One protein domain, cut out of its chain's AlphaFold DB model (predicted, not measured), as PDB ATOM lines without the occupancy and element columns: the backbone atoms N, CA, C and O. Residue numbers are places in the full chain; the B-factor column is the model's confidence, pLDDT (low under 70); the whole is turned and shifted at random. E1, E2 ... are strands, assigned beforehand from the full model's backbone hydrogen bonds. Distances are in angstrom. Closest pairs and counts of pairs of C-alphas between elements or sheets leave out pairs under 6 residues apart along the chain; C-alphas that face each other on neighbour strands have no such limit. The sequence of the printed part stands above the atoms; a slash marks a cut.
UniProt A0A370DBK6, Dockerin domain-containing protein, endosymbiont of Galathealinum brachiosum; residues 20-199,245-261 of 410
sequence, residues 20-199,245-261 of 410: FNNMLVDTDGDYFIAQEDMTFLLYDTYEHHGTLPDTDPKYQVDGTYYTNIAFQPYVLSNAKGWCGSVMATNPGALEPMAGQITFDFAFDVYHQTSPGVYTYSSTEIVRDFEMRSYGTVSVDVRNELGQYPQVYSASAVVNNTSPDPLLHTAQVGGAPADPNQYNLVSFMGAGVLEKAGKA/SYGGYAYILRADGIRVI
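This is residues 20 to 199 and 245 to 261 of the 410 residues of the protein "Dockerin domain-containing protein" of endosymbiont of Galathealinum brachiosum (UniProt A0A370DBK6). A strongly twisted sheet of nine strands is rolled round so that two of its edge strands, E7 and E10, come together, and the hairpin E8 and E9 forms a small second layer over E10 and E11, the two sheets only partly face to face. The long bent hairpin E6 and E7 runs lengthwise, with E1, E2 and E5 toward one end and the hairpin E3 and E4 toward the other. The printed part has 197 residues with eleven named strands, E1 to E11 in chain order, and no named helix; the class is all strand, though under half of the residues, 96, are in named elements. Pairing in the large, branched sheet is mixed, while E8 and E9 are antiparallel. The whole is compact, with a radius of gyration of the C-alphas of 18.6 A and spans of 52 by 46 by 32 A.

E1, residues 20 to 25, begins at C-alpha 20 (64.103, 72.752, 167.746). E2 is residues 30 to 33, E3 43 to 48, E4 63 to 71 and E5 79 to 84. E6, residues 98 to 114, measures 41.9 A, and E7, residues 117 to 132, 32.9 A. E4 bends by 85 degrees at residue 68, E6 by 75 at 103 and E7 by 91 at 127. E8 is residues 136 to 141 and E9 150 to 155. E10, residues 184 to 192, measures 27.7 A; E11, residues 250 to 260, measures 31.6 A and ends at C-alpha 260 (54.637, 69.698, 171.721).

E1 is parallel to E11, with N 20 and O 256 2.8 A apart, and antiparallel to E2, with N 24 and O 32 at 2.9 A. E2 is antiparallel to E5, N 31 to O 81 being 2.9 A. E5, E6 and E7 form a meander, each strand the antiparallel neighbour of the one before: N 82 and O 100 are 2.8 A apart, N 109 and O 122 2.8 A. E4 and E5 lie on one side of E6, E7 on the other side; N 70 of E4 and O 110 are 2.9 A apart. E3 and E4 are a hairpin, N 46 to O 65 being 2.9 A. E10 and E11 are antiparallel, N 187 to O 255 being 2.9 A. The closest C-alphas of E7 and E10, those of Met 131 and Gly 189, are 4.0 A apart. In the hairpin E8 and E9, N 139 and O 152 are 2.8 A apart. This pair and the nine-strand sheet form a sandwich, two sheets face to face, 9.5 A centre to centre where they face; the closest C-alphas of E8 and E10, those of Val 137 and Ala 190, are 6.7 A apart.

The farthest C-alphas, those of Thr 27 and Thr 55, are 57.0 A apart. Residues 200 to 244 are not printed; C-alphas 199 and 245 are 9.7 A apart across the cut. The links E3 to E4, E5 to E6 and E9 to E10 are long. Mean pLDDT of the printed part is 72.0, with 75 residues under 70, among them 84 to 96 and 154 to 183.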
ATOM      1  N   PHE A  20      65.408  72.276 168.158       76.81
ATOM      2  CA  PHE A  20      64.103  72.752 167.746       76.81
ATOM      3  C   PHE A  20      63.243  72.906 168.994       76.81
ATOM      4  O   PHE A  20      62.648  71.936 169.477       76.81
ATOM      5  N   ASN A  21      63.240  74.123 169.526       69.06
ATOM      6  CA  ASN A  21      62.397  74.507 170.648       69.06
ATOM      7  C   ASN A  21      60.966  74.702 170.138       69.06
ATOM      8  O   ASN A  21      60.763  74.869 168.936       69.06
ATOM      9  N   ASN A  22      59.973  74.609 171.025       64.56
ATOM     10  CA  ASN A  22      58.566  74.858 170.685       64.56
ATOM     11  C   ASN A  22      58.128  74.172 169.377       64.56
ATOM     12  O   ASN A  22      57.447  74.760 168.538       64.56
ATOM     13  N   MET A  23      58.577  72.927 169.153       72.81
ATOM     14  CA  MET A  23      58.227  72.201 167.937       72.81
ATOM     15  C   MET A  23      56.771  71.791 168.021       72.81
ATOM     16  O   MET A  23      56.408  70.897 168.791       72.81
ATOM     17  N   LEU A  24      55.964  72.410 167.171       62.00
ATOM     18  CA  LEU A  24      54.535  72.197 167.143       62.00
ATOM     19  C   LEU A  24      54.210  71.096 166.157       62.00
ATOM     20  O   LEU A  24      54.760  71.046 165.056       62.00
ATOM     21  N   VAL A  25      53.296  70.225 166.551       67.25
ATOM     22  CA  VAL A  25      52.665  69.280 165.640       67.25
ATOM     23  C   VAL A  25      51.161  69.472 165.713       67.25
ATOM     24  O   VAL A  25      50.575  69.412 166.796       67.25
ATOM     25  N   ASP A  26      50.540  69.730 164.566       53.94
ATOM     26  CA  ASP A  26      49.087  69.759 164.489       53.94
ATOM     27  C   ASP A  26      48.511  68.337 164.402       53.94
ATOM     28  O   ASP A  26      49.224  67.333 164.431       53.94
ATOM     29  N   THR A  27      47.190  68.220 164.321       51.09
ATOM     30  CA  THR A  27      46.525  66.912 164.324       51.09
ATOM     31  C   THR A  27      46.506  66.187 162.993       51.09
ATOM     32  O   THR A  27      46.289  64.972 162.988       51.09
ATOM     33  N   ASP A  28      46.753  66.898 161.895       54.59
ATOM     34  CA  ASP A  28      47.005  66.284 160.590       54.59
ATOM     35  C   ASP A  28      48.444  65.736 160.525       54.59
ATOM     36  O   ASP A  28      48.789  64.944 159.641       54.59
ATOM     37  N   GLY A  29      49.242  66.062 161.546       62.88
ATOM     38  CA  GLY A  29      50.621  65.662 161.706       62.88
ATOM     39  C   GLY A  29      51.571  66.678 161.100       62.88
ATOM     40  O   GLY A  29      52.731  66.341 160.934       62.88
ATOM     41  N   ASP A  30      51.154  67.892 160.761       64.69
ATOM     42  CA  ASP A  30      52.061  68.874 160.184       64.69
ATOM     43  C   ASP A  30      52.945  69.489 161.274       64.69
ATOM     44  O   ASP A  30      52.475  69.938 162.321       64.69
ATOM     45  N   TYR A  31      54.256  69.495 161.030       74.69
ATOM     46  CA  TYR A  31      55.216  70.166 161.898       74.69
ATOM     47  C   TYR A  31      55.279  71.656 161.588       74.69
ATOM     48  O   TYR A  31      55.331  72.054 160.420       74.69
ATOM     49  N   PHE A  32      55.412  72.458 162.640       66.56
ATOM     50  CA  PHE A  32      55.768  73.866 162.566       66.56
ATOM     51  C   PHE A  32      56.803  74.213 163.637       66.56
ATOM     52  O   PHE A  32      56.682  73.800 164.786       66.56
ATOM     53  N   ILE A  33      57.829  74.970 163.251       72.31
ATOM     54  CA  ILE A  33      58.847  75.498 164.166       72.31
ATOM     55  C   ILE A  33      59.145  76.926 163.710       72.31
ATOM     56  O   ILE A  33      59.448  77.138 162.526       72.31
ATOM     57  N   ALA A  34      59.028  77.910 164.601       65.12
ATOM     58  CA  ALA A  34      59.335  79.288 164.238       65.12
ATOM     59  C   ALA A  34      60.840  79.466 163.995       65.12
ATOM     60  O   ALA A  34      61.670  78.698 164.480       65.12
ATOM     61  N   GLN A  35      61.207  80.474 163.207       75.25
ATOM     62  CA  GLN A  35      62.604  80.778 162.894       75.25
ATOM     63  C   GLN A  35      63.440  81.022 164.160       75.25
ATOM     64  O   GLN A  35      64.590  80.588 164.234       75.25
ATOM     65  N   GLU A  36      62.864  81.730 165.127       71.50
ATOM     66  CA  GLU A  36      63.448  82.059 166.425       71.50
ATOM     67  C   GLU A  36      63.628  80.846 167.348       71.50
ATOM     68  O   GLU A  36      64.547  80.848 168.160       71.50
ATOM     69  N   ASP A  37      62.834  79.791 167.162       69.75
ATOM     70  CA  ASP A  37      62.875  78.576 167.982       69.75
ATOM     71  C   ASP A  37      63.901  77.540 167.485       69.75
ATOM     72  O   ASP A  37      64.032  76.443 168.034       69.75
ATOM     73  N   MET A  38      64.634  77.861 166.418       78.12
ATOM     74  CA  MET A  38      65.639  76.980 165.836       78.12
ATOM     75  C   MET A  38      67.049  77.483 166.120       78.12
ATOM     76  O   MET A  38      67.504  78.492 165.567       78.12
ATOM     77  N   THR A  39      67.784  76.704 166.908       79.94
ATOM     78  CA  THR A  39      69.149  77.036 167.312       79.94
ATOM     79  C   THR A  39      70.129  76.007 166.777       79.94
ATOM     80  O   THR A  39      69.998  74.809 167.007       79.94
ATOM     81  N   PHE A  40      71.159  76.480 166.077       80.31
ATOM     82  CA  PHE A  40      72.254  75.645 165.596       80.31
ATOM     83  C   PHE A  40      73.575  76.114 166.191       80.31
ATOM     84  O   PHE A  40      73.897  77.307 166.195       80.31
ATOM     85  N   LEU A  41      74.358  75.155 166.673       76.50
ATOM     86  CA  LEU A  41      75.679  75.418 167.234       76.50
ATOM     87  C   LEU A  41      76.719  75.672 166.136       76.50
ATOM     88  O   LEU A  41      76.507  75.377 164.960       76.50
ATOM     89  N   LEU A  42      77.863  76.228 166.532       78.19
ATOM     90  CA  LEU A  42      79.027  76.372 165.663       78.19
ATOM     91  C   LEU A  42      79.637  74.997 165.352       78.19
ATOM     92  O   LEU A  42      79.926  74.215 166.258       78.19
ATOM     93  N   TYR A  43      79.873  74.740 164.066       78.12
ATOM     94  CA  TYR A  43      80.546  73.551 163.558       78.12
ATOM     95  C   TYR A  43      81.993  73.911 163.219       78.12
ATOM     96  O   TYR A  43      82.262  74.468 162.157       78.12
ATOM     97  N   ASP A  44      82.924  73.614 164.122       76.56
ATOM     98  CA  ASP A  44      84.356  73.932 163.984       76.56
ATOM     99  C   ASP A  44      85.288  72.801 164.460       76.56
ATOM    100  O   ASP A  44      86.519  72.937 164.455       76.56
ATOM    101  N   THR A  45      84.703  71.680 164.885       72.25
ATOM    102  CA  THR A  45      85.400  70.520 165.432       72.25
ATOM    103  C   THR A  45      84.730  69.211 165.012       72.25
ATOM    104  O   THR A  45      83.599  69.183 164.521       72.25
ATOM    105  N   TYR A  46      85.454  68.108 165.185       69.75
ATOM    106  CA  TYR A  46      84.928  66.754 165.072       69.75
ATOM    107  C   TYR A  46      85.534  65.843 166.127       69.75
ATOM    108  O   TYR A  46      86.712  65.974 166.473       69.75
ATOM    109  N   GLU A  47      84.741  64.888 166.598       68.88
ATOM    110  CA  GLU A  47      85.239  63.787 167.413       68.88
ATOM    111  C   GLU A  47      85.800  62.689 166.509       68.88
ATOM    112  O   GLU A  47      85.162  62.213 165.567       68.88
ATOM    113  N   HIS A  48      87.043  62.312 166.775       72.25
ATOM    114  CA  HIS A  48      87.717  61.214 166.114       72.25
ATOM    115  C   HIS A  48      87.696  59.988 167.021       72.25
ATOM    116  O   HIS A  48      88.158  60.060 168.159       72.25
ATOM    117  N   HIS A  49      87.248  58.861 166.470       70.38
ATOM    118  CA  HIS A  49      87.387  57.539 167.074       70.38
ATOM    119  C   HIS A  49      88.165  56.629 166.126       70.38
ATOM    120  O   HIS A  49      87.675  56.225 165.066       70.38
ATOM    121  N   GLY A  50      89.412  56.346 166.484       70.00
ATOM    122  CA  GLY A  50      90.329  55.555 165.683       70.00
ATOM    123  C   GLY A  50      90.027  54.066 165.791       70.00
ATOM    124  O   GLY A  50      90.003  53.494 166.874       70.00
ATOM    125  N   THR A  51      89.861  53.400 164.651       75.94
ATOM    126  CA  THR A  51      89.755  51.928 164.588       75.94
ATOM    127  C   THR A  51      91.066  51.255 164.182       75.94
ATOM    128  O   THR A  51      91.180  50.028 164.217       75.94
ATOM    129  N   LEU A  52      92.063  52.049 163.781       77.88
ATOM    130  CA  LEU A  52      93.383  51.558 163.407       77.88
ATOM    131  C   LEU A  52      94.210  51.231 164.658       77.88
ATOM    132  O   LEU A  52      94.072  51.909 165.674       77.88
ATOM    133  N   PRO A  53      95.093  50.223 164.600       81.44
ATOM    134  CA  PRO A  53      96.051  49.983 165.669       81.44
ATOM    135  C   PRO A  53      97.051  51.145 165.768       81.44
ATOM    136  O   PRO A  53      97.415  51.742 164.756       81.44
ATOM    137  N   ASP A  54      97.558  51.406 166.971       81.75
ATOM    138  CA  ASP A  54      98.540  52.459 167.293       81.75
ATOM    139  C   ASP A  54      99.867  52.374 166.511       81.75
ATOM    140  O   ASP A  54     100.636  53.332 166.441       81.75
ATOM    141  N   THR A  55     100.127  51.224 165.893       85.56
ATOM    142  CA  THR A  55     101.271  50.965 165.010       85.56
ATOM    143  C   THR A  55     101.066  51.423 163.564       85.56
ATOM    144  O   THR A  55     102.037  51.462 162.801       85.56
ATOM    145  N   ASP A  56      99.839  51.761 163.156       84.69
ATOM    146  CA  ASP A  56      99.567  52.263 161.810       84.69
ATOM    147  C   ASP A  56     100.027  53.729 161.695       84.69
ATOM    148  O   ASP A  56      99.651  54.559 162.521       84.69
ATOM    149  N   PRO A  57     100.806  54.115 160.667       77.50
ATOM    150  CA  PRO A  57     101.230  55.505 160.471       77.50
ATOM    151  C   PRO A  57     100.070  56.492 160.239       77.50
ATOM    152  O   PRO A  57     100.292  57.703 160.253       77.50
ATOM    153  N   LYS A  58      98.850  56.000 159.996       75.81
ATOM    154  CA  LYS A  58      97.617  56.791 159.894       75.81
ATOM    155  C   LYS A  58      96.804  56.798 161.189       75.81
ATOM    156  O   LYS A  58      95.743  57.418 161.206       75.81
ATOM    157  N   TYR A  59      97.271  56.126 162.243       75.50
ATOM    158  CA  TYR A  59      96.642  56.177 163.553       75.50
ATOM    159  C   TYR A  59      96.553  57.626 164.033       75.50
ATOM    160  O   TYR A  59      97.511  58.400 163.965       75.50
ATOM    161  N   GLN A  60      95.374  57.982 164.513       75.38
ATOM    162  CA  GLN A  60      95.119  59.205 165.250       75.38
ATOM    163  C   GLN A  60      94.492  58.771 166.569       75.38
ATOM    164  O   GLN A  60      93.698  57.830 166.592       75.38
ATOM    165  N   VAL A  61      94.894  59.413 167.663       79.19
ATOM    166  CA  VAL A  61      94.308  59.125 168.973       79.19
ATOM    167  C   VAL A  61      92.853  59.586 168.991       79.19
ATOM    168  O   VAL A  61      92.464  60.491 168.249       79.19
ATOM    169  N   ASP A  62      92.040  58.943 169.814       78.25
ATOM    170  CA  ASP A  62      90.690  59.418 170.073       78.25
ATOM    171  C   ASP A  62      90.735  60.817 170.690       78.25
ATOM    172  O   ASP A  62      91.578  61.117 171.541       78.25
ATOM    173  N   GLY A  63      89.839  61.689 170.239       70.31
ATOM    174  CA  GLY A  63      89.786  63.058 170.731       70.31
ATOM    175  C   GLY A  63      89.019  64.000 169.821       70.31
ATOM    176  O   GLY A  63      88.582  63.634 168.732       70.31
ATOM    177  N   THR A  64      88.869  65.238 170.280       74.38
ATOM    178  CA  THR A  64      88.243  66.318 169.513       74.38
ATOM    179  C   THR A  64      89.304  67.097 168.746       74.38
ATOM    180  O   THR A  64      90.330  67.496 169.302       74.38
ATOM    181  N   TYR A  65      89.062  67.332 167.461       73.69
ATOM    182  CA  TYR A  65      89.987  68.027 166.576       73.69
ATOM    183  C   TYR A  65      89.287  69.156 165.836       73.69
ATOM    184  O   TYR A  65      88.184  68.977 165.335       73.69
ATOM    185  N   TYR A  66      89.968  70.292 165.690       75.38
ATOM    186  CA  TYR A  66      89.475  71.382 164.853       75.38
ATOM    187  C   TYR A  66      89.415  70.992 163.377       75.38
ATOM    188  O   TYR A  66      90.306  70.305 162.849       75.38
ATOM    189  N   THR A  67      88.387  71.493 162.708       74.00
ATOM    190  CA  THR A  67      88.213  71.396 161.261       74.00
ATOM    191  C   THR A  67      88.925  72.550 160.556       74.00
ATOM    192  O   THR A  67      89.232  73.595 161.126       74.00
ATOM    193  N   ASN A  68      89.228  72.364 159.270       76.38
ATOM    194  CA  ASN A  68      89.856  73.422 158.465       76.38
ATOM    195  C   ASN A  68      88.856  74.502 158.024       76.38
ATOM    196  O   ASN A  68      89.249  75.528 157.465       76.38
ATOM    197  N   ILE A  69      87.567  74.241 158.220       78.19
ATOM    198  CA  ILE A  69      86.455  75.121 157.895       78.19
ATOM    199  C   ILE A  69      85.570  75.187 159.129       78.19
ATOM    200  O   ILE A  69      85.366  74.163 159.773       78.19
ATOM    201  N   ALA A  70      85.057  76.365 159.445       80.44
ATOM    202  CA  ALA A  70      84.024  76.528 160.450       80.44
ATOM    203  C   ALA A  70      82.808  77.211 159.834       80.44
ATOM    204  O   ALA A  70      82.956  78.045 158.937       80.44
ATOM    205  N   PHE A  71      81.621  76.853 160.309       82.06
ATOM    206  CA  PHE A  71      80.382  77.532 159.953       82.06
ATOM    207  C   PHE A  71      79.336  77.342 161.051       82.06
ATOM    208  O   PHE A  71      79.328  76.331 161.748       82.06
ATOM    209  N   GLN A  72      78.446  78.315 161.204       84.12
ATOM    210  CA  GLN A  72      77.288  78.209 162.087       84.12
ATOM    211  C   GLN A  72      76.035  78.474 161.250       84.12
ATOM    212  O   GLN A  72      75.895  79.584 160.729       84.12
ATOM    213  N   PRO A  73      75.154  77.473 161.069       86.75
ATOM    214  CA  PRO A  73      73.863  77.690 160.438       86.75
ATOM    215  C   PRO A  73      73.039  78.715 161.210       86.75
ATOM    216  O   PRO A  73      73.001  78.709 162.439       86.75
ATOM    217  N   TYR A  74      72.341  79.573 160.483       87.12
ATOM    218  CA  TYR A  74      71.298  80.418 161.030       87.12
ATOM    219  C   TYR A  74      70.090  80.426 160.105       87.12
ATOM    220  O   TYR A  74      70.202  80.542 158.884       87.12
ATOM    221  N   VAL A  75      68.922  80.267 160.713       88.44
ATOM    222  CA  VAL A  75      67.678  80.009 159.995       88.44
ATOM    223  C   VAL A  75      67.120  81.299 159.392       88.44
ATOM    224  O   VAL A  75      67.258  82.372 159.982       88.44
ATOM    225  N   LEU A  76      66.535  81.192 158.197       86.69
ATOM    226  CA  LEU A  76      65.986  82.291 157.392       86.69
ATOM    227  C   LEU A  76      64.474  82.178 157.156       86.69
ATOM    228  O   LEU A  76      63.881  83.091 156.579       86.69
ATOM    229  N   SER A  77      63.863  81.060 157.542       81.06
ATOM    230  CA  SER A  77      62.425  80.835 157.434       81.06
ATOM    231  C   SER A  77      61.944  79.836 158.480       81.06
ATOM    232  O   SER A  77      62.709  79.000 158.949       81.06
ATOM    233  N   ASN A  78      60.664  79.912 158.838       74.44
ATOM    234  CA  ASN A  78      60.038  78.922 159.712       74.44
ATOM    235  C   ASN A  78      60.140  77.526 159.088       74.44
ATOM    236  O   ASN A  78      59.927  77.372 157.880       74.44
ATOM    237  N   ALA A  79      60.389  76.511 159.910       76.94
ATOM    238  CA  ALA A  79      60.362  75.139 159.444       76.94
ATOM    239  C   ALA A  79      58.931  74.626 159.381       76.94
ATOM    240  O   ALA A  79      58.102  74.891 160.253       76.94
ATOM    241  N   LYS A  80      58.661  73.872 158.319       74.06
ATOM    242  CA  LYS A  80      57.387  73.192 158.101       74.06
ATOM    243  C   LYS A  80      57.642  71.763 157.694       74.06
ATOM    244  O   LYS A  80      58.647  71.478 157.047       74.06
ATOM    245  N   GLY A  81      56.743  70.864 158.043       77.00
ATOM    246  CA  GLY A  81      56.979  69.458 157.790       77.00
ATOM    247  C   GLY A  81      55.792  68.587 158.112       77.00
ATOM    248  O   GLY A  81      54.683  69.079 158.239       77.00
ATOM    249  N   TRP A  82      56.055  67.299 158.268       78.25
ATOM    250  CA  TRP A  82      55.067  66.315 158.671       78.25
ATOM    251  C   TRP A  82      55.662  65.311 159.664       78.25
ATOM    252  O   TRP A  82      56.852  64.989 159.638       78.25
ATOM    253  N   CYS A  83      54.796  64.790 160.515       74.31
ATOM    254  CA  CYS A  83      54.973  63.820 161.572       74.31
ATOM    255  C   CYS A  83      54.014  62.669 161.285       74.31
ATOM    256  O   CYS A  83      52.798  62.809 161.382       74.31
ATOM    257  N   GLY A  84      54.548  61.506 160.936       67.75
ATOM    258  CA  GLY A  84      53.735  60.354 160.591       67.75
ATOM    259  C   GLY A  84      54.507  59.053 160.730       67.75
ATOM    260  O   GLY A  84      55.517  58.821 160.070       67.75
ATOM    261  N   SER A  85      53.999  58.138 161.552       55.28
ATOM    262  CA  SER A  85      54.321  56.725 161.373       55.28
ATOM    263  C   SER A  85      53.403  56.138 160.310       55.28
ATOM    264  O   SER A  85      52.198  56.359 160.332       55.28
ATOM    265  N   VAL A  86      53.955  55.273 159.468       48.78
ATOM    266  CA  VAL A  86      53.251  54.350 158.560       48.78
ATOM    267  C   VAL A  86      52.230  53.413 159.248       48.78
ATOM    268  O   VAL A  86      51.626  52.586 158.568       48.78
ATOM    269  N   MET A  87      52.047  53.498 160.575       47.19
ATOM    270  CA  MET A  87      51.244  52.572 161.392       47.19
ATOM    271  C   MET A  87      50.431  53.223 162.535       47.19
ATOM    272  O   MET A  87      49.634  52.520 163.154       47.19
ATOM    273  N   ALA A  88      50.615  54.512 162.848       55.62
ATOM    274  CA  ALA A  88      49.929  55.174 163.968       55.62
ATOM    275  C   ALA A  88      48.644  55.883 163.506       55.62
ATOM    276  O   ALA A  88      48.544  56.317 162.362       55.62
ATOM    277  N   THR A  89      47.655  55.997 164.394       56.66
ATOM    278  CA  THR A  89      46.337  56.586 164.093       56.66
ATOM    279  C   THR A  89      46.285  58.105 164.250       56.66
ATOM    280  O   THR A  89      45.370  58.715 163.705       56.66
ATOM    281  N   ASN A  90      47.223  58.711 164.990       61.09
ATOM    282  CA  ASN A  90      47.307  60.159 165.209       61.09
ATOM    283  C   ASN A  90      48.735  60.591 165.638       61.09
ATOM    284  O   ASN A  90      49.512  59.744 166.099       61.09
ATOM    285  N   PRO A  91      49.089  61.886 165.515       55.88
ATOM    286  CA  PRO A  91      50.427  62.407 165.832       55.88
ATOM    287  C   PRO A  91      50.798  62.416 167.327       55.88
ATOM    288  O   PRO A  91      51.968  62.600 167.657       55.88
ATOM    289  N   GLY A  92      49.847  62.155 168.232       58.19
ATOM    290  CA  GLY A  92      50.083  62.003 169.672       58.19
ATOM    291  C   GLY A  92      50.324  60.568 170.144       58.19
ATOM    292  O   GLY A  92      50.449  60.342 171.348       58.19
ATOM    293  N   ALA A  93      50.385  59.588 169.238       63.00
ATOM    294  CA  ALA A  93      50.661  58.208 169.622       63.00
ATOM    295  C   ALA A  93      52.059  58.036 170.255       63.00
ATOM    296  O   ALA A  93      53.041  58.699 169.908       63.00
ATOM    297  N   LEU A  94      52.144  57.087 171.185       63.09
ATOM    298  CA  LEU A  94      53.385  56.738 171.885       63.09
ATOM    299  C   LEU A  94      54.261  55.765 171.080       63.09
ATOM    300  O   LEU A  94      55.413  55.521 171.432       63.09
ATOM    301  N   GLU A  95      53.737  55.235 169.976       66.00
ATOM    302  CA  GLU A  95      54.473  54.383 169.043       66.00
ATOM    303  C   GLU A  95      55.573  55.164 168.295       66.00
ATOM    304  O   GLU A  95      55.466  56.384 168.128       66.00
ATOM    305  N   PRO A  96      56.623  54.488 167.792       68.75
ATOM    306  CA  PRO A  96      57.628  55.123 166.943       68.75
ATOM    307  C   PRO A  96      57.026  55.718 165.651       68.75
ATOM    308  O   PRO A  96      56.242  55.078 164.941       68.75
ATOM    309  N   MET A  97      57.439  56.940 165.318       71.56
ATOM    310  CA  MET A  97      56.990  57.786 164.207       71.56
ATOM    311  C   MET A  97      58.147  58.375 163.393       71.56
ATOM    312  O   MET A  97      59.137  58.895 163.898       71.56
ATOM    313  N   ALA A  98      57.982  58.357 162.077       77.44
ATOM    314  CA  ALA A  98      58.857  59.101 161.193       77.44
ATOM    315  C   ALA A  98      58.390  60.558 161.110       77.44
ATOM    316  O   ALA A  98      57.220  60.873 161.319       77.44
ATOM    317  N   GLY A  99      59.309  61.456 160.801       80.69
ATOM    318  CA  GLY A  99      59.019  62.862 160.622       80.69
ATOM    319  C   GLY A  99      60.018  63.513 159.684       80.69
ATOM    320  O   GLY A  99      61.158  63.064 159.564       80.69
ATOM    321  N   GLN A 100      59.588  64.566 159.006       86.56
ATOM    322  CA  GLN A 100      60.420  65.354 158.112       86.56
ATOM    323  C   GLN A 100      60.050  66.825 158.242       86.56
ATOM    324  O   GLN A 100      58.873  67.143 158.352       86.56
ATOM    325  N   ILE A 101      61.038  67.707 158.161       85.38
ATOM    326  CA  ILE A 101      60.852  69.156 158.082       85.38
ATOM    327  C   ILE A 101      61.689  69.741 156.946       85.38
ATOM    328  O   ILE A 101      62.695  69.157 156.538       85.38
ATOM    329  N   THR A 102      61.282  70.911 156.469       85.62
ATOM    330  CA  THR A 102      62.010  71.736 155.509       85.62
ATOM    331  C   THR A 102      62.049  73.188 155.965       85.62
ATOM    332  O   THR A 102      61.024  73.718 156.398       85.62
ATOM    333  N   PHE A 103      63.206  73.832 155.834       86.94
ATOM    334  CA  PHE A 103      63.408  75.257 156.111       86.94
ATOM    335  C   PHE A 103      64.577  75.806 155.292       86.94
ATOM    336  O   PHE A 103      65.338  75.056 154.684       86.94
ATOM    337  N   ASP A 104      64.739  77.123 155.291       89.31
ATOM    338  CA  ASP A 104      65.866  77.788 154.650       89.31
ATOM    339  C   ASP A 104      66.863  78.257 155.702       89.31
ATOM    340  O   ASP A 104      66.480  78.770 156.753       89.31
ATOM    341  N   PHE A 105      68.153  78.156 155.411       92.25
ATOM    342  CA  PHE A 105      69.184  78.688 156.292       92.25
ATOM    343  C   PHE A 105      70.318  79.320 155.498       92.25
ATOM    344  O   PHE A 105      70.504  79.064 154.307       92.25
ATOM    345  N   ALA A 106      71.097  80.149 156.174       91.50
ATOM    346  CA  ALA A 106      72.375  80.624 155.683       91.50
ATOM    347  C   ALA A 106      73.471  80.312 156.684       91.50
ATOM    348  O   ALA A 106      73.225  79.966 157.837       91.50
ATOM    349  N   PHE A 107      74.701  80.419 156.215       87.75
ATOM    350  CA  PHE A 107      75.868  80.349 157.069       87.75
ATOM    351  C   PHE A 107      77.033  81.064 156.416       87.75
ATOM    352  O   PHE A 107      77.153  81.131 155.190       87.75
ATOM    353  N   ASP A 108      77.916  81.564 157.264       86.44
ATOM    354  CA  ASP A 108      79.195  82.089 156.834       86.44
ATOM    355  C   ASP A 108      80.251  80.986 156.924       86.44
ATOM    356  O   ASP A 108      80.366  80.282 157.930       86.44
ATOM    357  N   VAL A 109      81.013  80.832 155.847       83.81
ATOM    358  CA  VAL A 109      82.141  79.912 155.745       83.81
ATOM    359  C   VAL A 109      83.387  80.628 156.236       83.81
ATOM    360  O   VAL A 109      83.758  81.683 155.713       83.81
ATOM    361  N   TYR A 110      84.083  80.015 157.188       82.94
ATOM    362  CA  TYR A 110      85.356  80.509 157.685       82.94
ATOM    363  C   TYR A 110      86.473  79.497 157.444       82.94
ATOM    364  O   TYR A 110      86.321  78.319 157.744       82.94
ATOM    365  N   HIS A 111      87.625  79.950 156.954       84.31
ATOM    366  CA  HIS A 111      88.803  79.105 156.752       84.31
ATOM    367  C   HIS A 111      89.774  79.209 157.919       84.31
ATOM    368  O   HIS A 111      90.117  80.311 158.357       84.31
ATOM    369  N   GLN A 112      90.264  78.057 158.374       78.94
ATOM    370  CA  GLN A 112      91.279  77.984 159.411       78.94
ATOM    371  C   GLN A 112      92.640  78.426 158.859       78.94
ATOM    372  O   GLN A 112      93.208  77.784 157.974       78.94
ATOM    373  N   THR A 113      93.192  79.507 159.405       81.25
ATOM    374  CA  THR A 113      94.549  79.984 159.075       81.25
ATOM    375  C   THR A 113      95.592  79.499 160.078       81.25
ATOM    376  O   THR A 113      96.788  79.480 159.789       81.25
ATOM    377  N   SER A 114      95.159  79.128 161.281       74.12
ATOM    378  CA  SER A 114      95.949  78.495 162.346       74.12
ATOM    379  C   SER A 114      94.992  77.727 163.267       74.12
ATOM    380  O   SER A 114      93.811  78.061 163.266       74.12
ATOM    381  N   PRO A 115      95.431  76.718 164.042       74.38
ATOM    382  CA  PRO A 115      94.531  75.944 164.904       74.38
ATOM    383  C   PRO A 115      93.655  76.840 165.796       74.38
ATOM    384  O   PRO A 115      94.187  77.644 166.559       74.38
ATOM    385  N   GLY A 116      92.330  76.731 165.656       69.12
ATOM    386  CA  GLY A 116      91.343  77.549 166.381       69.12
ATOM    387  C   GLY A 116      91.198  79.005 165.902       69.12
ATOM    388  O   GLY A 116      90.411  79.757 166.465       69.12
ATOM    389  N   VAL A 117      91.932  79.424 164.865       77.00
ATOM    390  CA  VAL A 117      91.882  80.779 164.292       77.00
ATOM    391  C   VAL A 117      91.318  80.724 162.880       77.00
ATOM    392  O   VAL A 117      91.898  80.102 161.985       77.00
ATOM    393  N   TYR A 118      90.214  81.436 162.679       78.31
ATOM    394  CA  TYR A 118      89.425  81.383 161.459       78.31
ATOM    395  C   TYR A 118      89.249  82.761 160.818       78.31
ATOM    396  O   TYR A 118      89.183  83.784 161.499       78.31
ATOM    397  N   THR A 119      89.150  82.776 159.490       82.19
ATOM    398  CA  THR A 119      88.953  83.986 158.679       82.19
ATOM    399  C   THR A 119      87.740  83.827 157.774       82.19
ATOM    400  O   THR A 119      87.565  82.772 157.170       82.19
ATOM    401  N   TYR A 120      86.895  84.860 157.705       84.88
ATOM    402  CA  TYR A 120      85.690  84.862 156.870       84.88
ATOM    403  C   TYR A 120      86.049  84.662 155.391       84.88
ATOM    404  O   TYR A 120      87.014  85.252 154.898       84.88
ATOM    405  N   SER A 121      85.249  83.857 154.692       83.31
ATOM    406  CA  SER A 121      85.399  83.558 153.268       83.31
ATOM    407  C   SER A 121      84.197  84.051 152.466       83.31
ATOM    408  O   SER A 121      84.307  84.990 151.675       83.31
ATOM    409  N   SER A 122      83.035  83.446 152.700       84.44
ATOM    410  CA  SER A 122      81.805  83.698 151.951       84.44
ATOM    411  C   SER A 122      80.572  83.387 152.792       84.44
ATOM    412  O   SER A 122      80.662  82.685 153.794       84.44
ATOM    413  N   THR A 123      79.419  83.895 152.361       88.62
ATOM    414  CA  THR A 123      78.111  83.488 152.886       88.62
ATOM    415  C   THR A 123      77.443  82.575 151.873       88.62
ATOM    416  O   THR A 123      77.415  82.908 150.688       88.62
ATOM    417  N   GLU A 124      76.856  81.482 152.334       88.00
ATOM    418  CA  GLU A 124      76.140  80.510 151.511       88.00
ATOM    419  C   GLU A 124      74.683  80.424 151.994       88.00
ATOM    420  O   GLU A 124      74.420  80.569 153.191       88.00
ATOM    421  N   ILE A 125      73.728  80.236 151.075       90.62
ATOM    422  CA  ILE A 125      72.296  80.110 151.388       90.62
ATOM    423  C   ILE A 125      71.809  78.745 150.911       90.62
ATOM    424  O   ILE A 125      71.982  78.363 149.757       90.62
ATOM    425  N   VAL A 126      71.145  78.007 151.788       89.12
ATOM    426  CA  VAL A 126      70.528  76.727 151.457       89.12
ATOM    427  C   VAL A 126      69.021  76.888 151.562       89.12
ATOM    428  O   VAL A 126      68.494  77.262 152.607       89.12
ATOM    429  N   ARG A 127      68.345  76.621 150.445       87.25
ATOM    430  CA  ARG A 127      66.887  76.642 150.335       87.25
ATOM    431  C   ARG A 127      66.315  75.249 150.524       87.25
ATOM    432  O   ARG A 127      66.968  74.282 150.128       87.25
ATOM    433  N   ASP A 128      65.093  75.184 151.046       86.75
ATOM    434  CA  ASP A 128      64.293  73.958 151.145       86.75
ATOM    435  C   ASP A 128      65.084  72.793 151.776       86.75
ATOM    436  O   ASP A 128      65.003  71.642 151.340       86.75
ATOM    437  N   PHE A 129      65.915  73.102 152.777       91.31
ATOM    438  CA  PHE A 129      66.778  72.123 153.414       91.31
ATOM    439  C   PHE A 129      65.945  71.128 154.198       91.31
ATOM    440  O   PHE A 129      65.223  71.495 155.122       91.31
ATOM    441  N   GLU A 130      66.081  69.861 153.837       91.00
ATOM    442  CA  GLU A 130      65.289  68.786 154.398       91.00
ATOM    443  C   GLU A 130      66.036  68.081 155.534       91.00
ATOM    444  O   GLU A 130      67.168  67.618 155.366       91.00
ATOM    445  N   MET A 131      65.364  67.936 156.674       87.38
ATOM    446  CA  MET A 131      65.816  67.087 157.774       87.38
ATOM    447  C   MET A 131      64.763  66.032 158.095       87.38
ATOM    448  O   MET A 131      63.564  66.295 158.041       87.38
ATOM    449  N   ARG A 132      65.213  64.829 158.454       84.94
ATOM    450  CA  ARG A 132      64.373  63.656 158.717       84.94
ATOM    451  C   ARG A 132      64.680  63.075 160.087       84.94
ATOM    452  O   ARG A 132      65.845  62.980 160.459       84.94
ATOM    453  N   SER A 133      63.656  62.609 160.790       80.00
ATOM    454  CA  SER A 133      63.781  61.859 162.045       80.00
ATOM    455  C   SER A 133      63.731  60.339 161.848       80.00
ATOM    456  O   SER A 133      63.304  59.590 162.722       80.00
ATOM    457  N   TYR A 134      64.113  59.860 160.663       77.00
ATOM    458  CA  TYR A 134      64.106  58.441 160.325       77.00
ATOM    459  C   TYR A 134      65.175  58.081 159.294       77.00
ATOM    460  O   TYR A 134      65.548  58.880 158.431       77.00
ATOM    461  N   GLY A 135      65.582  56.813 159.334       72.62
ATOM    462  CA  GLY A 135      66.489  56.225 158.357       72.62
ATOM    463  C   GLY A 135      67.922  56.744 158.457       72.62
ATOM    464  O   GLY A 135      68.306  57.447 159.388       72.62
ATOM    465  N   THR A 136      68.726  56.356 157.470       72.88
ATOM    466  CA  THR A 136      70.120  56.781 157.342       72.88
ATOM    467  C   THR A 136      70.235  57.797 156.216       72.88
ATOM    468  O   THR A 136      69.840  57.525 155.080       72.88
ATOM    469  N   VAL A 137      70.804  58.956 156.530       71.31
ATOM    470  CA  VAL A 137      71.213  59.963 155.559       71.31
ATOM    471  C   VAL A 137      72.665  59.691 155.190       71.31
ATOM    472  O   VAL A 137      73.508  59.561 156.073       71.31
ATOM    473  N   SER A 138      72.960  59.612 153.893       75.50
ATOM    474  CA  SER A 138      74.316  59.398 153.385       75.50
ATOM    475  C   SER A 138      74.635  60.388 152.274       75.50
ATOM    476  O   SER A 138      73.820  60.599 151.378       75.50
ATOM    477  N   VAL A 139      75.843  60.947 152.298       74.12
ATOM    478  CA  VAL A 139      76.365  61.844 151.263       74.12
ATOM    479  C   VAL A 139      77.658  61.255 150.710       74.12
ATOM    480  O   VAL A 139      78.599  61.028 151.465       74.12
ATOM    481  N   ASP A 140      77.697  61.006 149.397       75.94
ATOM    482  CA  ASP A 140      78.897  60.605 148.641       75.94
ATOM    483  C   ASP A 140      79.250  61.741 147.672       75.94
ATOM    484  O   ASP A 140      78.566  61.944 146.664       75.94
ATOM    485  N   VAL A 141      80.300  62.502 147.989       72.56
ATOM    486  CA  VAL A 141      80.843  63.534 147.095       72.56
ATOM    487  C   VAL A 141      82.112  63.035 146.443       72.56
ATOM    488  O   VAL A 141      83.044  62.583 147.105       72.56
ATOM    489  N   ARG A 142      82.188  63.190 145.122       70.31
ATOM    490  CA  ARG A 142      83.365  62.838 144.329       70.31
ATOM    491  C   ARG A 142      83.885  64.062 143.601       70.31
ATOM    492  O   ARG A 142      83.109  64.879 143.111       70.31
ATOM    493  N   ASN A 143      85.206  64.164 143.485       70.06
ATOM    494  CA  ASN A 143      85.807  65.152 142.593       70.06
ATOM    495  C   ASN A 143      85.479  64.838 141.117       70.06
ATOM    496  O   ASN A 143      85.035  63.739 140.786       70.06
ATOM    497  N   GLU A 144      85.767  65.780 140.214       63.81
ATOM    498  CA  GLU A 144      85.499  65.660 138.766       63.81
ATOM    499  C   GLU A 144      86.124  64.409 138.109       63.81
ATOM    500  O   GLU A 144      85.673  63.964 137.057       63.81
ATOM    501  N   LEU A 145      87.155  63.827 138.733       65.19
ATOM    502  CA  LEU A 145      87.860  62.628 138.269       65.19
ATOM    503  C   LEU A 145      87.393  61.332 138.962       65.19
ATOM    504  O   LEU A 145      87.884  60.255 138.627       65.19
ATOM    505  N   GLY A 146      86.476  61.409 139.931       64.81
ATOM    506  CA  GLY A 146      85.945  60.264 140.677       64.81
ATOM    507  C   GLY A 146      86.904  59.616 141.690       64.81
ATOM    508  O   GLY A 146      86.646  58.495 142.121       64.81
ATOM    509  N   GLN A 147      88.015  60.268 142.049       56.12
ATOM    510  CA  GLN A 147      89.171  59.643 142.717       56.12
ATOM    511  C   GLN A 147      89.179  59.733 144.249       56.12
ATOM    512  O   GLN A 147      89.844  58.922 144.891       56.12
ATOM    513  N   TYR A 148      88.462  60.689 144.839       60.78
ATOM    514  CA  TYR A 148      88.455  60.912 146.289       60.78
ATOM    515  C   TYR A 148      87.012  61.009 146.790       60.78
ATOM    516  O   TYR A 148      86.486  62.119 146.862       60.78
ATOM    517  N   PRO A 149      86.344  59.871 147.054       65.25
ATOM    518  CA  PRO A 149      85.002  59.893 147.611       65.25
ATOM    519  C   PRO A 149      85.062  60.397 149.056       65.25
ATOM    520  O   PRO A 149      85.784  59.840 149.885       65.25
ATOM    521  N   GLN A 150      84.317  61.456 149.348       64.81
ATOM    522  CA  GLN A 150      83.956  61.825 150.708       64.81
ATOM    523  C   GLN A 150      82.619  61.157 151.009       64.81
ATOM    524  O   GLN A 150      81.614  61.501 150.392       64.81
ATOM    525  N   VAL A 151      82.628  60.169 151.905       68.19
ATOM    526  CA  VAL A 151      81.424  59.432 152.298       68.19
ATOM    527  C   VAL A 151      81.115  59.754 153.745       68.19
ATOM    528  O   VAL A 151      81.898  59.426 154.636       68.19
ATOM    529  N   TYR A 152      79.963  60.369 153.960       69.94
ATOM    530  CA  TYR A 152      79.419  60.649 155.279       69.94
ATOM    531  C   TYR A 152      78.089  59.937 155.418       69.94
ATOM    532  O   TYR A 152      77.326  59.860 154.456       69.94
ATOM    533  N   SER A 153      77.806  59.431 156.610       70.06
ATOM    534  CA  SER A 153      76.506  58.858 156.925       70.06
ATOM    535  C   SER A 153      76.134  59.162 158.361       70.06
ATOM    536  O   SER A 153      76.994  59.099 159.239       70.06
ATOM    537  N   ALA A 154      74.858  59.416 158.595       67.88
ATOM    538  CA  ALA A 154      74.288  59.563 159.921       67.88
ATOM    539  C   ALA A 154      72.904  58.903 159.941       67.88
ATOM    540  O   ALA A 154      72.206  58.892 158.928       67.88
ATOM    541  N   SER A 155      72.522  58.320 161.073       67.50
ATOM    542  CA  SER A 155      71.214  57.687 161.243       67.50
ATOM    543  C   SER A 155      70.389  58.508 162.212       67.50
ATOM    544  O   SER A 155      70.801  58.710 163.352       67.50
ATOM    545  N   ALA A 156      69.238  58.983 161.746       65.62
ATOM    546  CA  ALA A 156      68.320  59.716 162.594       65.62
ATOM    547  C   ALA A 156      67.673  58.769 163.612       65.62
ATOM    548  O   ALA A 156      67.330  57.628 163.285       65.62
ATOM    549  N   VAL A 157      67.496  59.255 164.841       65.19
ATOM    550  CA  VAL A 157      66.811  58.511 165.899       65.19
ATOM    551  C   VAL A 157      65.315  58.740 165.742       65.19
ATOM    552  O   VAL A 157      64.835  59.871 165.842       65.19
ATOM    553  N   VAL A 158      64.583  57.653 165.494       66.94
ATOM    554  CA  VAL A 158      63.117  57.670 165.494       66.94
ATOM    555  C   VAL A 158      62.648  58.113 166.880       66.94
ATOM    556  O   VAL A 158      63.197  57.674 167.891       66.94
ATOM    557  N   ASN A 159      61.650  58.991 166.939       65.25
ATOM    558  CA  ASN A 159      61.090  59.458 168.210       65.25
ATOM    559  C   ASN A 159      60.672  58.284 169.118       65.25
ATOM    560  O   ASN A 159      60.357  57.186 168.648       65.25
ATOM    561  N   ASN A 160      60.607  58.545 170.424       60.41
ATOM    562  CA  ASN A 160      60.210  57.555 171.428       60.41
ATOM    563  C   ASN A 160      61.130  56.314 171.464       60.41
ATOM    564  O   ASN A 160      60.726  55.275 171.981       60.41
ATOM    565  N   THR A 161      62.354  56.386 170.923       61.22
ATOM    566  CA  THR A 161      63.352  55.305 171.002       61.22
ATOM    567  C   THR A 161      64.646  55.792 171.643       61.22
ATOM    568  O   THR A 161      65.010  56.960 171.530       61.22
ATOM    569  N   SER A 162      65.340  54.895 172.348       61.56
ATOM    570  CA  SER A 162      66.604  55.224 173.008       61.56
ATOM    571  C   SER A 162      67.705  55.555 171.986       61.56
ATOM    572  O   SER A 162      67.897  54.790 171.031       61.56
ATOM    573  N   PRO A 163      68.488  56.631 172.201       55.84
ATOM    574  CA  PRO A 163      69.636  56.971 171.368       55.84
ATOM    575  C   PRO A 163      70.887  56.123 171.674       55.84
ATOM    576  O   PRO A 163      71.951  56.418 171.137       55.84
ATOM    577  N   ASP A 164      70.817  55.087 172.523       54.75
ATOM    578  CA  ASP A 164      71.977  54.251 172.878       54.75
ATOM    579  C   ASP A 164      72.524  53.465 171.656       54.75
ATOM    580  O   ASP A 164      71.816  52.609 171.106       54.75
ATOM    581  N   PRO A 165      73.792  53.688 171.237       48.50
ATOM    582  CA  PRO A 165      74.489  52.950 170.172       48.50
ATOM    583  C   PRO A 165      74.448  51.421 170.300       48.50
ATOM    584  O   PRO A 165      74.486  50.713 169.294       48.50
ATOM    585  N   LEU A 166      74.363  50.887 171.521       45.25
ATOM    586  CA  LEU A 166      74.331  49.446 171.792       45.25
ATOM    587  C   LEU A 166      72.935  48.830 171.602       45.25
ATOM    588  O   LEU A 166      72.819  47.609 171.465       45.25
ATOM    589  N   LEU A 167      71.892  49.662 171.536       48.03
ATOM    590  CA  LEU A 167      70.500  49.283 171.271       48.03
ATOM    591  C   LEU A 167      70.053  49.631 169.829       48.03
ATOM    592  O   LEU A 167      68.940  49.289 169.427       48.03
ATOM    593  N   HIS A 168      70.933  50.241 169.016       46.31
ATOM    594  CA  HIS A 168      70.658  50.754 167.659       46.31
ATOM    595  C   HIS A 168      70.200  49.718 166.615       46.31
ATOM    596  O   HIS A 168      69.755  50.098 165.533       46.31
ATOM    597  N   THR A 169      70.266  48.412 166.888       40.19
ATOM    598  CA  THR A 169      69.806  47.386 165.931       40.19
ATOM    599  C   THR A 169      68.285  47.369 165.733       40.19
ATOM    600  O   THR A 169      67.803  46.660 164.852       40.19
ATOM    601  N   ALA A 170      67.538  48.168 166.502       41.06
ATOM    602  CA  ALA A 170      66.082  48.258 166.438       41.06
ATOM    603  C   ALA A 170      65.541  49.543 165.762       41.06
ATOM    604  O   ALA A 170      64.329  49.668 165.599       41.06
ATOM    605  N   GLN A 171      66.401  50.469 165.307       47.44
ATOM    606  CA  GLN A 171      66.010  51.776 164.727       47.44
ATOM    607  C   GLN A 171      65.254  51.714 163.378       47.44
ATOM    608  O   GLN A 171      65.009  52.738 162.742       47.44
ATOM    609  N   VAL A 172      64.832  50.527 162.936       46.31
ATOM    610  CA  VAL A 172      63.957  50.346 161.776       46.31
ATOM    611  C   VAL A 172      62.890  49.308 162.127       46.31
ATOM    612  O   VAL A 172      63.185  48.122 162.204       46.31
ATOM    613  N   GLY A 173      61.652  49.768 162.339       41.56
ATOM    614  CA  GLY A 173      60.444  48.939 162.444       41.56
ATOM    615  C   GLY A 173      60.454  47.873 163.550       41.56
ATOM    616  O   GLY A 173      60.781  46.719 163.289       41.56
ATOM    617  N   GLY A 174      59.996  48.232 164.755       48.53
ATOM    618  CA  GLY A 174      59.711  47.271 165.833       48.53
ATOM    619  C   GLY A 174      60.504  47.449 167.132       48.53
ATOM    620  O   GLY A 174      60.376  46.601 168.015       48.53
ATOM    621  N   ALA A 175      61.305  48.516 167.277       52.34
ATOM    622  CA  ALA A 175      61.832  48.913 168.584       52.34
ATOM    623  C   ALA A 175      60.674  49.215 169.553       52.34
ATOM    624  O   ALA A 175      59.758  49.945 169.168       52.34
ATOM    625  N   PRO A 176      60.694  48.688 170.791       57.72
ATOM    626  CA  PRO A 176      59.728  49.089 171.800       57.72
ATOM    627  C   PRO A 176      59.929  50.568 172.134       57.72
ATOM    628  O   PRO A 176      61.065  51.030 172.254       57.72
ATOM    629  N   ALA A 177      58.824  51.291 172.286       63.88
ATOM    630  CA  ALA A 177      58.866  52.678 172.704       63.88
ATOM    631  C   ALA A 177      59.477  52.786 174.116       63.88
ATOM    632  O   ALA A 177      59.127  52.004 175.004       63.88
ATOM    633  N   ASP A 178      60.391  53.735 174.319       63.09
ATOM    634  CA  ASP A 178      61.012  54.031 175.611       63.09
ATOM    635  C   ASP A 178      60.234  55.163 176.303       63.09
ATOM    636  O   ASP A 178      60.251  56.295 175.810       63.09
ATOM    637  N   PRO A 179      59.576  54.897 177.449       64.50
ATOM    638  CA  PRO A 179      58.823  55.910 178.184       64.50
ATOM    639  C   PRO A 179      59.638  57.138 178.600       64.50
ATOM    640  O   PRO A 179      59.072  58.218 178.733       64.50
ATOM    641  N   ASN A 180      60.957  57.004 178.782       63.53
ATOM    642  CA  ASN A 180      61.826  58.128 179.150       63.53
ATOM    643  C   ASN A 180      62.198  59.014 177.954       63.53
ATOM    644  O   ASN A 180      62.890  60.012 178.126       63.53
ATOM    645  N   GLN A 181      61.828  58.611 176.740       67.44
ATOM    646  CA  GLN A 181      62.147  59.312 175.497       67.44
ATOM    647  C   GLN A 181      60.876  59.711 174.742       67.44
ATOM    648  O   GLN A 181      60.937  60.076 173.567       67.44
ATOM    649  N   TYR A 182      59.714  59.631 175.399       66.81
ATOM    650  CA  TYR A 182      58.460  60.089 174.821       66.81
ATOM    651  C   TYR A 182      58.567  61.561 174.429       66.81
ATOM    652  O   TYR A 182      59.023  62.395 175.203       66.81
ATOM    653  N   ASN A 183      58.155  61.852 173.196       64.00
ATOM    654  CA  ASN A 183      58.167  63.173 172.561       64.00
ATOM    655  C   ASN A 183      59.543  63.736 172.195       64.00
ATOM    656  O   ASN A 183      59.583  64.734 171.478       64.00
ATOM    657  N   LEU A 184      60.639  63.073 172.568       70.62
ATOM    658  CA  LEU A 184      61.967  63.416 172.067       70.62
ATOM    659  C   LEU A 184      62.117  62.927 170.628       70.62
ATOM    660  O   LEU A 184      61.745  61.797 170.293       70.62
ATOM    661  N   VAL A 185      62.672  63.779 169.774       74.81
ATOM    662  CA  VAL A 185      62.926  63.478 168.366       74.81
ATOM    663  C   VAL A 185      64.274  64.053 167.949       74.81
ATOM    664  O   VAL A 185      64.659  65.135 168.381       74.81
ATOM    665  N   SER A 186      64.998  63.330 167.095       77.50
ATOM    666  CA  SER A 186      66.252  63.810 166.518       77.50
ATOM    667  C   SER A 186      66.125  63.876 165.009       77.50
ATOM    668  O   SER A 186      65.844  62.868 164.361       77.50
ATOM    669  N   PHE A 187      66.333  65.058 164.442       79.75
ATOM    670  CA  PHE A 187      66.316  65.271 163.005       79.75
ATOM    671  C   PHE A 187      67.734  65.313 162.462       79.75
ATOM    672  O   PHE A 187      68.617  65.944 163.040       79.75
ATOM    673  N   MET A 188      67.935  64.694 161.303       80.75
ATOM    674  CA  MET A 188      69.177  64.772 160.547       80.75
ATOM    675  C   MET A 188      68.898  65.145 159.099       80.75
ATOM    676  O   MET A 188      68.005  64.591 158.461       80.75
ATOM    677  N   GLY A 189      69.688  66.066 158.568       82.50
ATOM    678  CA  GLY A 189      69.664  66.437 157.158       82.50
ATOM    679  C   GLY A 189      71.076  66.514 156.620       82.50
ATOM    680  O   GLY A 189      72.027  66.744 157.367       82.50
ATOM    681  N   ALA A 190      71.228  66.320 155.319       82.50
ATOM    682  CA  ALA A 190      72.522  66.449 154.681       82.50
ATOM    683  C   ALA A 190      72.389  67.038 153.287       82.50
ATOM    684  O   ALA A 190      71.369  66.873 152.620       82.50
ATOM    685  N   GLY A 191      73.445  67.707 152.842       80.19
ATOM    686  CA  GLY A 191      73.457  68.369 151.551       80.19
ATOM    687  C   GLY A 191      74.861  68.551 151.006       80.19
ATOM    688  O   GLY A 191      75.863  68.283 151.673       80.19
ATOM    689  N   VAL A 192      74.915  69.012 149.760       80.50
ATOM    690  CA  VAL A 192      76.144  69.434 149.090       80.50
ATOM    691  C   VAL A 192      75.909  70.832 148.545       80.50
ATOM    692  O   VAL A 192      74.933  71.057 147.834       80.50
ATOM    693  N   LEU A 193      76.788  71.779 148.870       79.25
ATOM    694  CA  LEU A 193      76.664  73.145 148.367       79.25
ATOM    695  C   LEU A 193      76.846  73.189 146.851       79.25
ATOM    696  O   LEU A 193      77.827  72.680 146.308       79.25
ATOM    697  N   GLU A 194      75.927  73.844 146.154       74.44
ATOM    698  CA  GLU A 194      76.014  74.034 144.709       74.44
ATOM    699  C   GLU A 194      76.766  75.334 144.388       74.44
ATOM    700  O   GLU A 194      76.390  76.407 144.854       74.44
ATOM    701  N   LYS A 195      77.836  75.246 143.578       68.25
ATOM    702  CA  LYS A 195      78.732  76.385 143.287       68.25
ATOM    703  C   LYS A 195      78.126  77.442 142.357       68.25
ATOM    704  O   LYS A 195      78.566  78.581 142.377       68.25
ATOM    705  N   ALA A 196      77.225  77.068 141.450       62.75
ATOM    706  CA  ALA A 196      76.853  77.925 140.324       62.75
ATOM    707  C   ALA A 196      75.352  77.878 140.027       62.75
ATOM    708  O   ALA A 196      74.757  76.806 140.005       62.75
ATOM    709  N   GLY A 197      74.767  79.045 139.730       64.00
ATOM    710  CA  GLY A 197      73.393  79.167 139.224       64.00
ATOM    711  C   GLY A 197      72.283  79.100 140.279       64.00
ATOM    712  O   GLY A 197      71.122  78.954 139.910       64.00
ATOM    713  N   LYS A 198      72.626  79.201 141.568       75.00
ATOM    714  CA  LYS A 198      71.686  79.123 142.702       75.00
ATOM    715  C   LYS A 198      71.741  80.334 143.626       75.00
ATOM    716  O   LYS A 198      71.402  80.214 144.796       75.00
ATOM    717  N   ALA A 199      72.172  81.477 143.106       86.75
ATOM    718  CA  ALA A 199      72.165  82.711 143.870       86.75
ATOM    719  C   ALA A 199      70.759  83.028 144.395       86.75
ATOM    720  O   ALA A 199      69.761  82.723 143.737       86.75
ATOM    721  N   SER A 245      79.982  81.040 146.671       80.50
ATOM    722  CA  SER A 245      81.415  81.014 146.345       80.50
ATOM    723  C   SER A 245      82.053  79.669 146.683       80.50
ATOM    724  O   SER A 245      83.124  79.339 146.155       80.50
ATOM    725  N   TYR A 246      81.373  78.862 147.500       74.81
ATOM    726  CA  TYR A 246      81.918  77.655 148.099       74.81
ATOM    727  C   TYR A 246      81.096  76.394 147.787       74.81
ATOM    728  O   TYR A 246      80.438  75.824 148.646       74.81
ATOM    729  N   GLY A 247      81.127  75.919 146.537       75.31
ATOM    730  CA  GLY A 247      80.411  74.693 146.155       75.31
ATOM    731  C   GLY A 247      81.236  73.402 146.206       75.31
ATOM    732  O   GLY A 247      82.466  73.421 146.223       75.31
ATOM    733  N   GLY A 248      80.537  72.264 146.174       73.62
ATOM    734  CA  GLY A 248      81.086  70.909 146.297       73.62
ATOM    735  C   GLY A 248      81.312  70.459 147.742       73.62
ATOM    736  O   GLY A 248      81.857  69.384 147.969       73.62
ATOM    737  N   TYR A 249      80.915  71.279 148.713       74.88
ATOM    738  CA  TYR A 249      81.085  71.014 150.135       74.88
ATOM    739  C   TYR A 249      79.920  70.193 150.684       74.88
ATOM    740  O   TYR A 249      78.779  70.651 150.628       74.88
ATOM    741  N   ALA A 250      80.210  68.999 151.204       76.44
ATOM    742  CA  ALA A 250      79.239  68.166 151.905       76.44
ATOM    743  C   ALA A 250      79.079  68.609 153.361       76.44
ATOM    744  O   ALA A 250      80.063  68.933 154.024       76.44
ATOM    745  N   TYR A 251      77.855  68.546 153.873       76.88
ATOM    746  CA  TYR A 251      77.557  68.799 155.277       76.88
ATOM    747  C   TYR A 251      76.422  67.898 155.769       76.88
ATOM    748  O   TYR A 251      75.573  67.467 154.987       76.88
ATOM    749  N   ILE A 252      76.422  67.632 157.075       78.62
ATOM    750  CA  ILE A 252      75.340  66.967 157.804       78.62
ATOM    751  C   ILE A 252      74.992  67.859 158.992       78.62
ATOM    752  O   ILE A 252      75.888  68.259 159.734       78.62
ATOM    753  N   LEU A 253      73.707  68.155 159.162       79.50
ATOM    754  CA  LEU A 253      73.173  68.864 160.318       79.50
ATOM    755  C   LEU A 253      72.320  67.916 161.152       79.50
ATOM    756  O   LEU A 253      71.644  67.035 160.614       79.50
ATOM    757  N   ARG A 254      72.328  68.147 162.463       78.88
ATOM    758  CA  ARG A 254      71.398  67.542 163.414       78.88
ATOM    759  C   ARG A 254      70.805  68.627 164.283       78.88
ATOM    760  O   ARG A 254      71.500  69.579 164.632       78.88
ATOM    761  N   ALA A 255      69.552  68.427 164.643       76.62
ATOM    762  CA  ALA A 255      68.899  69.159 165.704       76.62
ATOM    763  C   ALA A 255      67.982  68.197 166.457       76.62
ATOM    764  O   ALA A 255      67.335  67.335 165.852       76.62
ATOM    765  N   ASP A 256      67.978  68.324 167.774       75.88
ATOM    766  CA  ASP A 256      67.091  67.572 168.648       75.88
ATOM    767  C   ASP A 256      65.900  68.460 169.017       75.88
ATOM    768  O   ASP A 256      66.028  69.675 169.129       75.88
ATOM    769  N   GLY A 257      64.720  67.878 169.163       69.06
ATOM    770  CA  GLY A 257      63.511  68.628 169.472       69.06
ATOM    771  C   GLY A 257      62.588  67.853 170.388       69.06
ATOM    772  O   GLY A 257      62.707  66.633 170.550       69.06
ATOM    773  N   ILE A 258      61.648  68.587 170.968       66.50
ATOM    774  CA  ILE A 258      60.598  68.037 171.814       66.50
ATOM    775  C   ILE A 258      59.281  68.376 171.154       66.50
ATOM    776  O   ILE A 258      58.961  69.541 170.942       66.50
ATOM    777  N   ARG A 259      58.537  67.340 170.778       67.56
ATOM    778  CA  ARG A 259      57.263  67.511 170.088       67.56
ATOM    779  C   ARG A 259      56.219  67.931 171.105       67.56
ATOM    780  O   ARG A 259      55.831  67.137 171.966       67.56
ATOM    781  N   VAL A 260      55.756  69.160 170.967       55.56
ATOM    782  CA  VAL A 260      54.637  69.698 171.721       55.56
ATOM    783  C   VAL A 260      53.445  69.726 170.776       55.56
ATOM    784  O   VAL A 260      53.485  70.308 169.697       55.56
ATOM    785  N   ILE A 261      52.366  69.046 171.150       53.25
ATOM    786  CA  ILE A 261      51.109  69.172 170.414       53.25
ATOM    787  C   ILE A 261      50.491  70.489 170.873       53.25
ATOM    788  O   ILE A 261      49.828  70.535 171.910       53.25
TER     789      ILE A 261